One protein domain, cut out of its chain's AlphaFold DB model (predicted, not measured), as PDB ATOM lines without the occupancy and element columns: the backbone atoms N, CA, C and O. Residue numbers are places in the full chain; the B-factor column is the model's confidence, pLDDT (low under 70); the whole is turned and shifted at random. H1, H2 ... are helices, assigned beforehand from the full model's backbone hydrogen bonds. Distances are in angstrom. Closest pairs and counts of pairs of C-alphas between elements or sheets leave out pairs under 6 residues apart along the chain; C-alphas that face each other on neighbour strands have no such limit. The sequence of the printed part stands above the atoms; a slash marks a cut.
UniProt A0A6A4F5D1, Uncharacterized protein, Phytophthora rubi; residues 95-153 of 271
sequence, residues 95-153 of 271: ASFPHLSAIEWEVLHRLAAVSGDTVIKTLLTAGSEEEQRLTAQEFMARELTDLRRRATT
ATOM      1  N   ALA A  95     -33.204  16.853 -20.298       72.81
ATOM      2  CA  ALA A  95     -32.214  17.896 -20.032       72.81
ATOM      3  C   ALA A  95     -31.787  17.990 -18.552       72.81
ATOM      4  O   ALA A  95     -30.719  18.522 -18.261       72.81
ATOM      5  N   SER A  96     -32.599  17.469 -17.623       77.19
ATOM      6  CA  SER A  96     -32.276  17.422 -16.190       77.19
ATOM      7  C   SER A  96     -31.412  16.211 -15.794       77.19
ATOM      8  O   SER A  96     -30.978  16.145 -14.648       77.19
ATOM      9  N   PHE A  97     -31.151  15.268 -16.714       79.44
ATOM     10  CA  PHE A  97     -30.431  14.009 -16.455       79.44
ATOM     11  C   PHE A  97     -29.409  13.697 -17.571       79.44
ATOM     12  O   PHE A  97     -29.606  12.760 -18.348       79.44
ATOM     13  N   PRO A  98     -28.305  14.466 -17.684       78.50
ATOM     14  CA  PRO A  98     -27.324  14.316 -18.768       78.50
ATOM     15  C   PRO A  98     -26.523  13.003 -18.716       78.50
ATOM     16  O   PRO A  98     -25.925  12.615 -19.717       78.50
ATOM     17  N   HIS A  99     -26.501  12.317 -17.568       81.75
ATOM     18  CA  HIS A  99     -25.876  11.001 -17.384       81.75
ATOM     19  C   HIS A  99     -26.681   9.853 -17.999       81.75
ATOM     20  O   HIS A  99     -26.134   8.771 -18.199       81.75
ATOM     21  N   LEU A 100     -27.961  10.076 -18.318       83.44
ATOM     22  CA  LEU A 100     -28.797   9.103 -19.012       83.44
ATOM     23  C   LEU A 100     -28.700   9.330 -20.520       83.44
ATOM     24  O   LEU A 100     -28.973  10.422 -21.025       83.44
ATOM     25  N   SER A 101     -28.364   8.285 -21.273       85.06
ATOM     26  CA  SER A 101     -28.456   8.343 -22.732       85.06
ATOM     27  C   SER A 101     -29.914   8.499 -23.187       85.06
ATOM     28  O   SER A 101     -30.849   8.125 -22.478       85.06
ATOM     29  N   ALA A 102     -30.133   8.994 -24.409       84.12
ATOM     30  CA  ALA A 102     -31.481   9.106 -24.980       84.12
ATOM     31  C   ALA A 102     -32.230   7.755 -24.998       84.12
ATOM     32  O   ALA A 102     -33.444   7.705 -24.822       84.12
ATOM     33  N   ILE A 103     -31.495   6.650 -25.164       85.44
ATOM     34  CA  ILE A 103     -32.051   5.291 -25.173       85.44
ATOM     35  C   ILE A 103     -32.476   4.872 -23.763       85.44
ATOM     36  O   ILE A 103     -33.574   4.344 -23.594       85.44
ATOM     37  N   GLU A 104     -31.641   5.117 -22.750       84.88
ATOM     38  CA  GLU A 104     -31.968   4.829 -21.346       84.88
ATOM     39  C   GLU A 104     -33.145   5.685 -20.858       84.88
ATOM     40  O   GLU A 104     -34.015   5.193 -20.144       84.88
ATOM     41  N   TRP A 105     -33.239   6.932 -21.318       85.69
ATOM     42  CA  TRP A 105     -34.376   7.801 -21.031       85.69
ATOM     43  C   TRP A 105     -35.690   7.278 -21.629       85.69
ATOM     44  O   TRP A 105     -36.696   7.160 -20.932       85.69
ATOM     45  N   GLU A 106     -35.674   6.878 -22.902       87.12
ATOM     46  CA  GLU A 106     -36.815   6.232 -23.566       87.12
ATOM     47  C   GLU A 106     -37.223   4.919 -22.883       87.12
ATOM     48  O   GLU A 106     -38.401   4.561 -22.814       87.12
ATOM     49  N   VAL A 107     -36.249   4.178 -22.358       88.25
ATOM     50  CA  VAL A 107     -36.498   2.967 -21.576       88.25
ATOM     51  C   VAL A 107     -37.244   3.283 -20.286       88.25
ATOM     52  O   VAL A 107     -38.196   2.575 -19.968       88.25
ATOM     53  N   LEU A 108     -36.862   4.338 -19.567       86.00
ATOM     54  CA  LEU A 108     -37.556   4.738 -18.344       86.00
ATOM     55  C   LEU A 108     -39.000   5.166 -18.621       86.00
ATOM     56  O   LEU A 108     -39.880   4.819 -17.837       86.00
ATOM     57  N   HIS A 109     -39.279   5.807 -19.762       86.06
ATOM     58  CA  HIS A 109     -40.656   6.073 -20.209       86.06
ATOM     59  C   HIS A 109     -41.448   4.785 -20.457       86.06
ATOM     60  O   HIS A 109     -42.589   4.651 -20.011       86.06
ATOM     61  N   ARG A 110     -40.846   3.783 -21.109       86.50
ATOM     62  CA  ARG A 110     -41.497   2.472 -21.290       86.50
ATOM     63  C   ARG A 110     -41.678   1.722 -19.971       86.50
ATOM     64  O   ARG A 110     -42.704   1.077 -19.779       86.50
ATOM     65  N   LEU A 111     -40.728   1.831 -19.045       85.69
ATOM     66  CA  LEU A 111     -40.850   1.264 -17.706       85.69
ATOM     67  C   LEU A 111     -41.946   1.978 -16.897       85.69
ATOM     68  O   LEU A 111     -42.695   1.303 -16.185       85.69
ATOM     69  N   ALA A 112     -42.112   3.296 -17.051       85.31
ATOM     70  CA  ALA A 112     -43.216   4.060 -16.462       85.31
ATOM     71  C   ALA A 112     -44.577   3.549 -16.951       85.31
ATOM     72  O   ALA A 112     -45.488   3.366 -16.149       85.31
ATOM     73  N   ALA A 113     -44.699   3.210 -18.238       83.75
ATOM     74  CA  ALA A 113     -45.925   2.627 -18.782       83.75
ATOM     75  C   ALA A 113     -46.290   1.262 -18.155       83.75
ATOM     76  O   ALA A 113     -47.463   0.896 -18.122       83.75
ATOM     77  N   VAL A 114     -45.304   0.508 -17.650       80.25
ATOM     78  CA  VAL A 114     -45.503  -0.829 -17.053       80.25
ATOM     79  C   VAL A 114     -45.657  -0.777 -15.527       80.25
ATOM     80  O   VAL A 114     -46.402  -1.574 -14.962       80.25
ATOM     81  N   SER A 115     -44.953   0.135 -14.854       81.94
ATOM     82  CA  SER A 115     -44.851   0.203 -13.383       81.94
ATOM     83  C   SER A 115     -45.504   1.439 -12.751       81.94
ATOM     84  O   SER A 115     -45.692   1.480 -11.536       81.94
ATOM     85  N   GLY A 116     -45.907   2.414 -13.568       81.81
ATOM     86  CA  GLY A 116     -46.503   3.683 -13.162       81.81
ATOM     87  C   GLY A 116     -45.487   4.827 -13.059       81.81
ATOM     88  O   GLY A 116     -44.390   4.672 -12.523       81.81
ATOM     89  N   ASP A 117     -45.888   6.021 -13.509       81.56
ATOM     90  CA  ASP A 117     -45.061   7.239 -13.489       81.56
ATOM     91  C   ASP A 117     -44.562   7.630 -12.096       81.56
ATOM     92  O   ASP A 117     -43.500   8.233 -11.953       81.56
ATOM     93  N   THR A 118     -45.316   7.302 -11.046       80.12
ATOM     94  CA  THR A 118     -44.932   7.605  -9.663       80.12
ATOM     95  C   THR A 118     -43.658   6.877  -9.257       80.12
ATOM     96  O   THR A 118     -42.823   7.470  -8.584       80.12
ATOM     97  N   VAL A 119     -43.478   5.631  -9.708       82.56
ATOM     98  CA  VAL A 119     -42.301   4.808  -9.395       82.56
ATOM     99  C   VAL A 119     -41.056   5.390 -10.063       82.56
ATOM    100  O   VAL A 119     -40.022   5.563  -9.418       82.56
ATOM    101  N   ILE A 120     -41.177   5.786 -11.332       85.75
ATOM    102  CA  ILE A 120     -40.079   6.408 -12.079       85.75
ATOM    103  C   ILE A 120     -39.733   7.787 -11.529       85.75
ATOM    104  O   ILE A 120     -38.557   8.101 -11.371       85.75
ATOM    105  N   LYS A 121     -40.729   8.591 -11.141       81.50
ATOM    106  CA  LYS A 121     -40.479   9.873 -10.475       81.50
ATOM    107  C   LYS A 121     -39.741   9.684  -9.158       81.50
ATOM    108  O   LYS A 121     -38.757  10.377  -8.943       81.50
ATOM    109  N   THR A 122     -40.142   8.720  -8.322       83.94
ATOM    110  CA  THR A 122     -39.416   8.432  -7.075       83.94
ATOM    111  C   THR A 122     -37.986   7.967  -7.332       83.94
ATOM    112  O   THR A 122     -37.079   8.444  -6.656       83.94
ATOM    113  N   LEU A 123     -37.765   7.118  -8.341       85.25
ATOM    114  CA  LEU A 123     -36.436   6.654  -8.741       85.25
ATOM    115  C   LEU A 123     -35.547   7.813  -9.214       85.25
ATOM    116  O   LEU A 123     -34.382   7.886  -8.842       85.25
ATOM    117  N   LEU A 124     -36.105   8.743  -9.987       83.69
ATOM    118  CA  LEU A 124     -35.369   9.895 -10.504       83.69
ATOM    119  C   LEU A 124     -35.130  10.982  -9.443       83.69
ATOM    120  O   LEU A 124     -34.176  11.745  -9.564       83.69
ATOM    121  N   THR A 125     -35.961  11.057  -8.397       80.56
ATOM    122  CA  THR A 125     -35.783  12.019  -7.292       80.56
ATOM    123  C   THR A 125     -34.962  11.489  -6.117       80.56
ATOM    124  O   THR A 125     -34.331  12.282  -5.429       80.56
ATOM    125  N   ALA A 126     -35.010  10.182  -5.843       79.44
ATOM    126  CA  ALA A 126     -34.393   9.573  -4.661       79.44
ATOM    127  C   ALA A 126     -33.229   8.629  -4.997       79.44
ATOM    128  O   ALA A 126     -32.403   8.369  -4.125       79.44
ATOM    129  N   GLY A 127     -33.168   8.112  -6.227       79.62
ATOM    130  CA  GLY A 127     -32.096   7.233  -6.683       79.62
ATOM    131  C   GLY A 127     -30.865   8.016  -7.130       79.62
ATOM    132  O   GLY A 127     -30.974   9.101  -7.705       79.62
ATOM    133  N   SER A 128     -29.694   7.440  -6.883       84.56
ATOM    134  CA  SER A 128     -28.415   7.931  -7.397       84.56
ATOM    135  C   SER A 128     -28.332   7.813  -8.926       84.56
ATOM    136  O   SER A 128     -29.032   7.010  -9.543       84.56
ATOM    137  N   GLU A 129     -27.447   8.595  -9.552       84.31
ATOM    138  CA  GLU A 129     -27.243   8.576 -11.011       84.31
ATOM    139  C   GLU A 129     -26.952   7.161 -11.542       84.31
ATOM    140  O   GLU A 129     -27.458   6.758 -12.592       84.31
ATOM    141  N   GLU A 130     -26.192   6.377 -10.775       80.00
ATOM    142  CA  GLU A 130     -25.838   5.002 -11.118       80.00
ATOM    143  C   GLU A 130     -27.028   4.038 -10.990       80.00
ATOM    144  O   GLU A 130     -27.211   3.178 -11.848       80.00
ATOM    145  N   GLU A 131     -27.890   4.204  -9.983       81.19
ATOM    146  CA  GLU A 131     -29.109   3.393  -9.826       81.19
ATOM    147  C   GLU A 131     -30.119   3.654 -10.949       81.19
ATOM    148  O   GLU A 131     -30.769   2.725 -11.437       81.19
ATOM    149  N   GLN A 132     -30.232   4.903 -11.405       84.69
ATOM    150  CA  GLN A 132     -31.093   5.269 -12.533       84.69
ATOM    151  C   GLN A 132     -30.618   4.594 -13.826       84.69
ATOM    152  O   GLN A 132     -31.418   3.995 -14.554       84.69
ATOM    153  N   ARG A 133     -29.304   4.634 -14.079       83.88
ATOM    154  CA  ARG A 133     -28.669   3.984 -15.232       83.88
ATOM    155  C   ARG A 133     -28.813   2.464 -15.168       83.88
ATOM    156  O   ARG A 133     -29.202   1.841 -16.155       83.88
ATOM    157  N   LEU A 134     -28.559   1.867 -14.003       86.56
ATOM    158  CA  LEU A 134     -28.675   0.425 -13.792       86.56
ATOM    159  C   LEU A 134     -30.110  -0.058 -14.025       86.56
ATOM    160  O   LEU A 134     -30.317  -1.014 -14.768       86.56
ATOM    161  N   THR A 135     -31.104   0.654 -13.491       85.81
ATOM    162  CA  THR A 135     -32.522   0.305 -13.668       85.81
ATOM    163  C   THR A 135     -32.931   0.318 -15.145       85.81
ATOM    164  O   THR A 135     -33.633  -0.583 -15.614       85.81
ATOM    165  N   ALA A 136     -32.463   1.308 -15.915       85.06
ATOM    166  CA  ALA A 136     -32.706   1.352 -17.354       85.06
ATOM    167  C   ALA A 136     -32.047   0.162 -18.078       85.06
ATOM    168  O   ALA A 136     -32.663  -0.472 -18.938       85.06
ATOM    169  N   GLN A 137     -30.814  -0.191 -17.711       88.00
ATOM    170  CA  GLN A 137     -30.087  -1.311 -18.314       88.00
ATOM    171  C   GLN A 137     -30.700  -2.673 -17.982       88.00
ATOM    172  O   GLN A 137     -30.836  -3.519 -18.870       88.00
ATOM    173  N   GLU A 138     -31.144  -2.872 -16.746       90.06
ATOM    174  CA  GLU A 138     -31.853  -4.080 -16.322       90.06
ATOM    175  C   GLU A 138     -33.169  -4.255 -17.083       90.06
ATOM    176  O   GLU A 138     -33.483  -5.356 -17.550       90.06
ATOM    177  N   PHE A 139     -33.918  -3.169 -17.285       89.50
ATOM    178  CA  PHE A 139     -35.139  -3.222 -18.080       89.50
ATOM    179  C   PHE A 139     -34.857  -3.544 -19.552       89.50
ATOM    180  O   PHE A 139     -35.538  -4.392 -20.129       89.50
ATOM    181  N   MET A 140     -33.825  -2.946 -20.157       88.81
ATOM    182  CA  MET A 140     -33.398  -3.295 -21.519       88.81
ATOM    183  C   MET A 140     -33.021  -4.775 -21.649       88.81
ATOM    184  O   MET A 140     -33.437  -5.441 -22.600       88.81
ATOM    185  N   ALA A 141     -32.262  -5.314 -20.690       86.38
ATOM    186  CA  ALA A 141     -31.875  -6.722 -20.676       86.38
ATOM    187  C   ALA A 141     -33.094  -7.650 -20.526       86.38
ATOM    188  O   ALA A 141     -33.171  -8.700 -21.176       86.38
ATOM    189  N   ARG A 142     -34.079  -7.247 -19.715       87.12
ATOM    190  CA  ARG A 142     -35.343  -7.968 -19.542       87.12
ATOM    191  C   ARG A 142     -36.188  -7.964 -20.813       87.12
ATOM    192  O   ARG A 142     -36.652  -9.029 -21.211       87.12
ATOM    193  N   GLU A 143     -36.336  -6.819 -21.472       85.81
ATOM    194  CA  GLU A 143     -37.038  -6.693 -22.756       85.81
ATOM    195  C   GLU A 143     -36.380  -7.555 -23.838       85.81
ATOM    196  O   GLU A 143     -37.057  -8.304 -24.540       85.81
ATOM    197  N   LEU A 144     -35.047  -7.536 -23.932       87.00
ATOM    198  CA  LEU A 144     -34.312  -8.379 -24.877       87.00
ATOM    199  C   LEU A 144     -34.522  -9.872 -24.593       87.00
ATOM    200  O   LEU A 144     -34.650 -10.677 -25.520       87.00
ATOM    201  N   THR A 145     -34.575 -10.251 -23.318       85.56
ATOM    202  CA  THR A 145     -34.847 -11.632 -22.906       85.56
ATOM    203  C   THR A 145     -36.293 -12.027 -23.210       85.56
ATOM    204  O   THR A 145     -36.521 -13.139 -23.683       85.56
ATOM    205  N   ASP A 146     -37.264 -11.126 -23.025       82.81
ATOM    206  CA  ASP A 146     -38.664 -11.377 -23.384       82.81
ATOM    207  C   ASP A 146     -38.856 -11.485 -24.901       82.81
ATOM    208  O   ASP A 146     -39.548 -12.387 -25.372       82.81
ATOM    209  N   LEU A 147     -38.182 -10.639 -25.683       83.62
ATOM    210  CA  LEU A 147     -38.172 -10.714 -27.145       83.62
ATOM    211  C   LEU A 147     -37.566 -12.031 -27.633       83.62
ATOM    212  O   LEU A 147     -38.168 -12.708 -28.467       83.62
ATOM    213  N   ARG A 148     -36.420 -12.444 -27.077       84.06
ATOM    214  CA  ARG A 148     -35.820 -13.754 -27.375       84.06
ATOM    215  C   ARG A 148     -36.755 -14.892 -26.987       84.06
ATOM    216  O   ARG A 148     -36.973 -15.789 -27.790       84.06
ATOM    217  N   ARG A 149     -37.383 -14.826 -25.811       79.75
ATOM    218  CA  ARG A 149     -38.377 -15.813 -25.376       79.75
ATOM    219  C   ARG A 149     -39.545 -15.893 -26.354       79.75
ATOM    220  O   ARG A 149     -39.918 -16.996 -26.727       79.75
ATOM    221  N   ARG A 150     -40.103 -14.770 -26.812       75.94
ATOM    222  CA  ARG A 150     -41.188 -14.756 -27.813       75.94
ATOM    223  C   ARG A 150     -40.743 -15.279 -29.178       75.94
ATOM    224  O   ARG A 150     -41.554 -15.893 -29.858       75.94
ATOM    225  N   ALA A 151     -39.483 -15.067 -29.556       75.50
ATOM    226  CA  ALA A 151     -38.912 -15.593 -30.794       75.50
ATOM    227  C   ALA A 151     -38.626 -17.107 -30.728       75.50
ATOM    228  O   ALA A 151     -38.754 -17.794 -31.735       75.50
ATOM    229  N   THR A 152     -38.243 -17.635 -29.560       72.75
ATOM    230  CA  THR A 152     -37.931 -19.066 -29.358       72.75
ATOM    231  C   THR A 152     -39.138 -19.886 -28.910       72.75
ATOM    232  O   THR A 152     -39.171 -21.097 -29.109       72.75
ATOM    233  N   THR A 153     -40.154 -19.253 -28.324       47.50
ATOM    234  CA  THR A 153     -41.437 -19.916 -28.101       47.50
ATOM    235  C   THR A 153     -42.075 -20.085 -29.476       47.50
ATOM    236  O   THR A 153     -42.289 -19.071 -30.144       47.50
TER     237      THR A 153
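What this domain is: This is residues 95 to 153 of the 271 residues of an uncharacterized protein of Phytophthora rubi (UniProt A0A6A4F5D1). The model is a small body of three helices with one long arm: H1 crosses the first half of the long helix H3, and the far end of H3, residues 144 to 152, sticks out on its own. H2 makes the turn between them, packing on H1 and coming near the beginning of H3. The printed part has 59 residues with three named helices, in the order H1, H2, H3, and no named strand; the class is all helix. The whole is only just compact, close to loose, with a radius of gyration of the C-alphas of 12.3 A, and it is elongated, spanning 39 by 21 by 17 A, a length to which the arm belongs.

How they stand to each other: Go along from Ala 95; after residues 95 to 101 you reach H1, residues 102 to 115. Past a tight link of one residue comes H2, residues 117 to 126. H1 and H2 touch, and H1 does so with residues 108 to 112 alone; look at the closest C-alphas, those of Ala 112 and Ile 120, 5.9 A apart. The two run opposite ways at a steep tilt of 55 degrees. A tight link of two residues then leads to H3, residues 129 to 152. H3 touches H1 with residues 133 to 140 alone, and there you find the closest C-alphas of the two, those of Glu 104 and Ala 136, 5.3 A apart. Their lines are about perpendicular, at 73 degrees. H2 and H3 are close but not clearly touching: their closest C-alphas, those of Leu 124 and Gln 132, are 6.6 A apart. These two run opposite ways at a steep tilt of 38 degrees. In H1, H2 and H3 every backbone O i to N i+4 pair is within hydrogen-bond range.

Where its parts are: Find C-alpha 102 at (-31.481, 9.106, -24.980); from there H1 runs 19.8 A to C-alpha 115. H2 has 10 residues and measures 14.0 A from C-alpha 117 to C-alpha 126. Find C-alpha 129 at (-27.243, 8.576, -11.011); from there H3, the longest helix with 24 residues, runs 34.9 A to C-alpha 152 at (-37.931, -19.066, -29.358).

The domain as a whole: The two C-alphas farthest apart are those of Ser 96 and Thr 153, at 40.2 A. Residues 144 to 153 stand free, and the body without them spans 23 by 20 by 17 A. The printed part has no cut, and both links between the helices are tight. The mean pLDDT of the printed part is 82.7; look to residue 153 for the one value under 70.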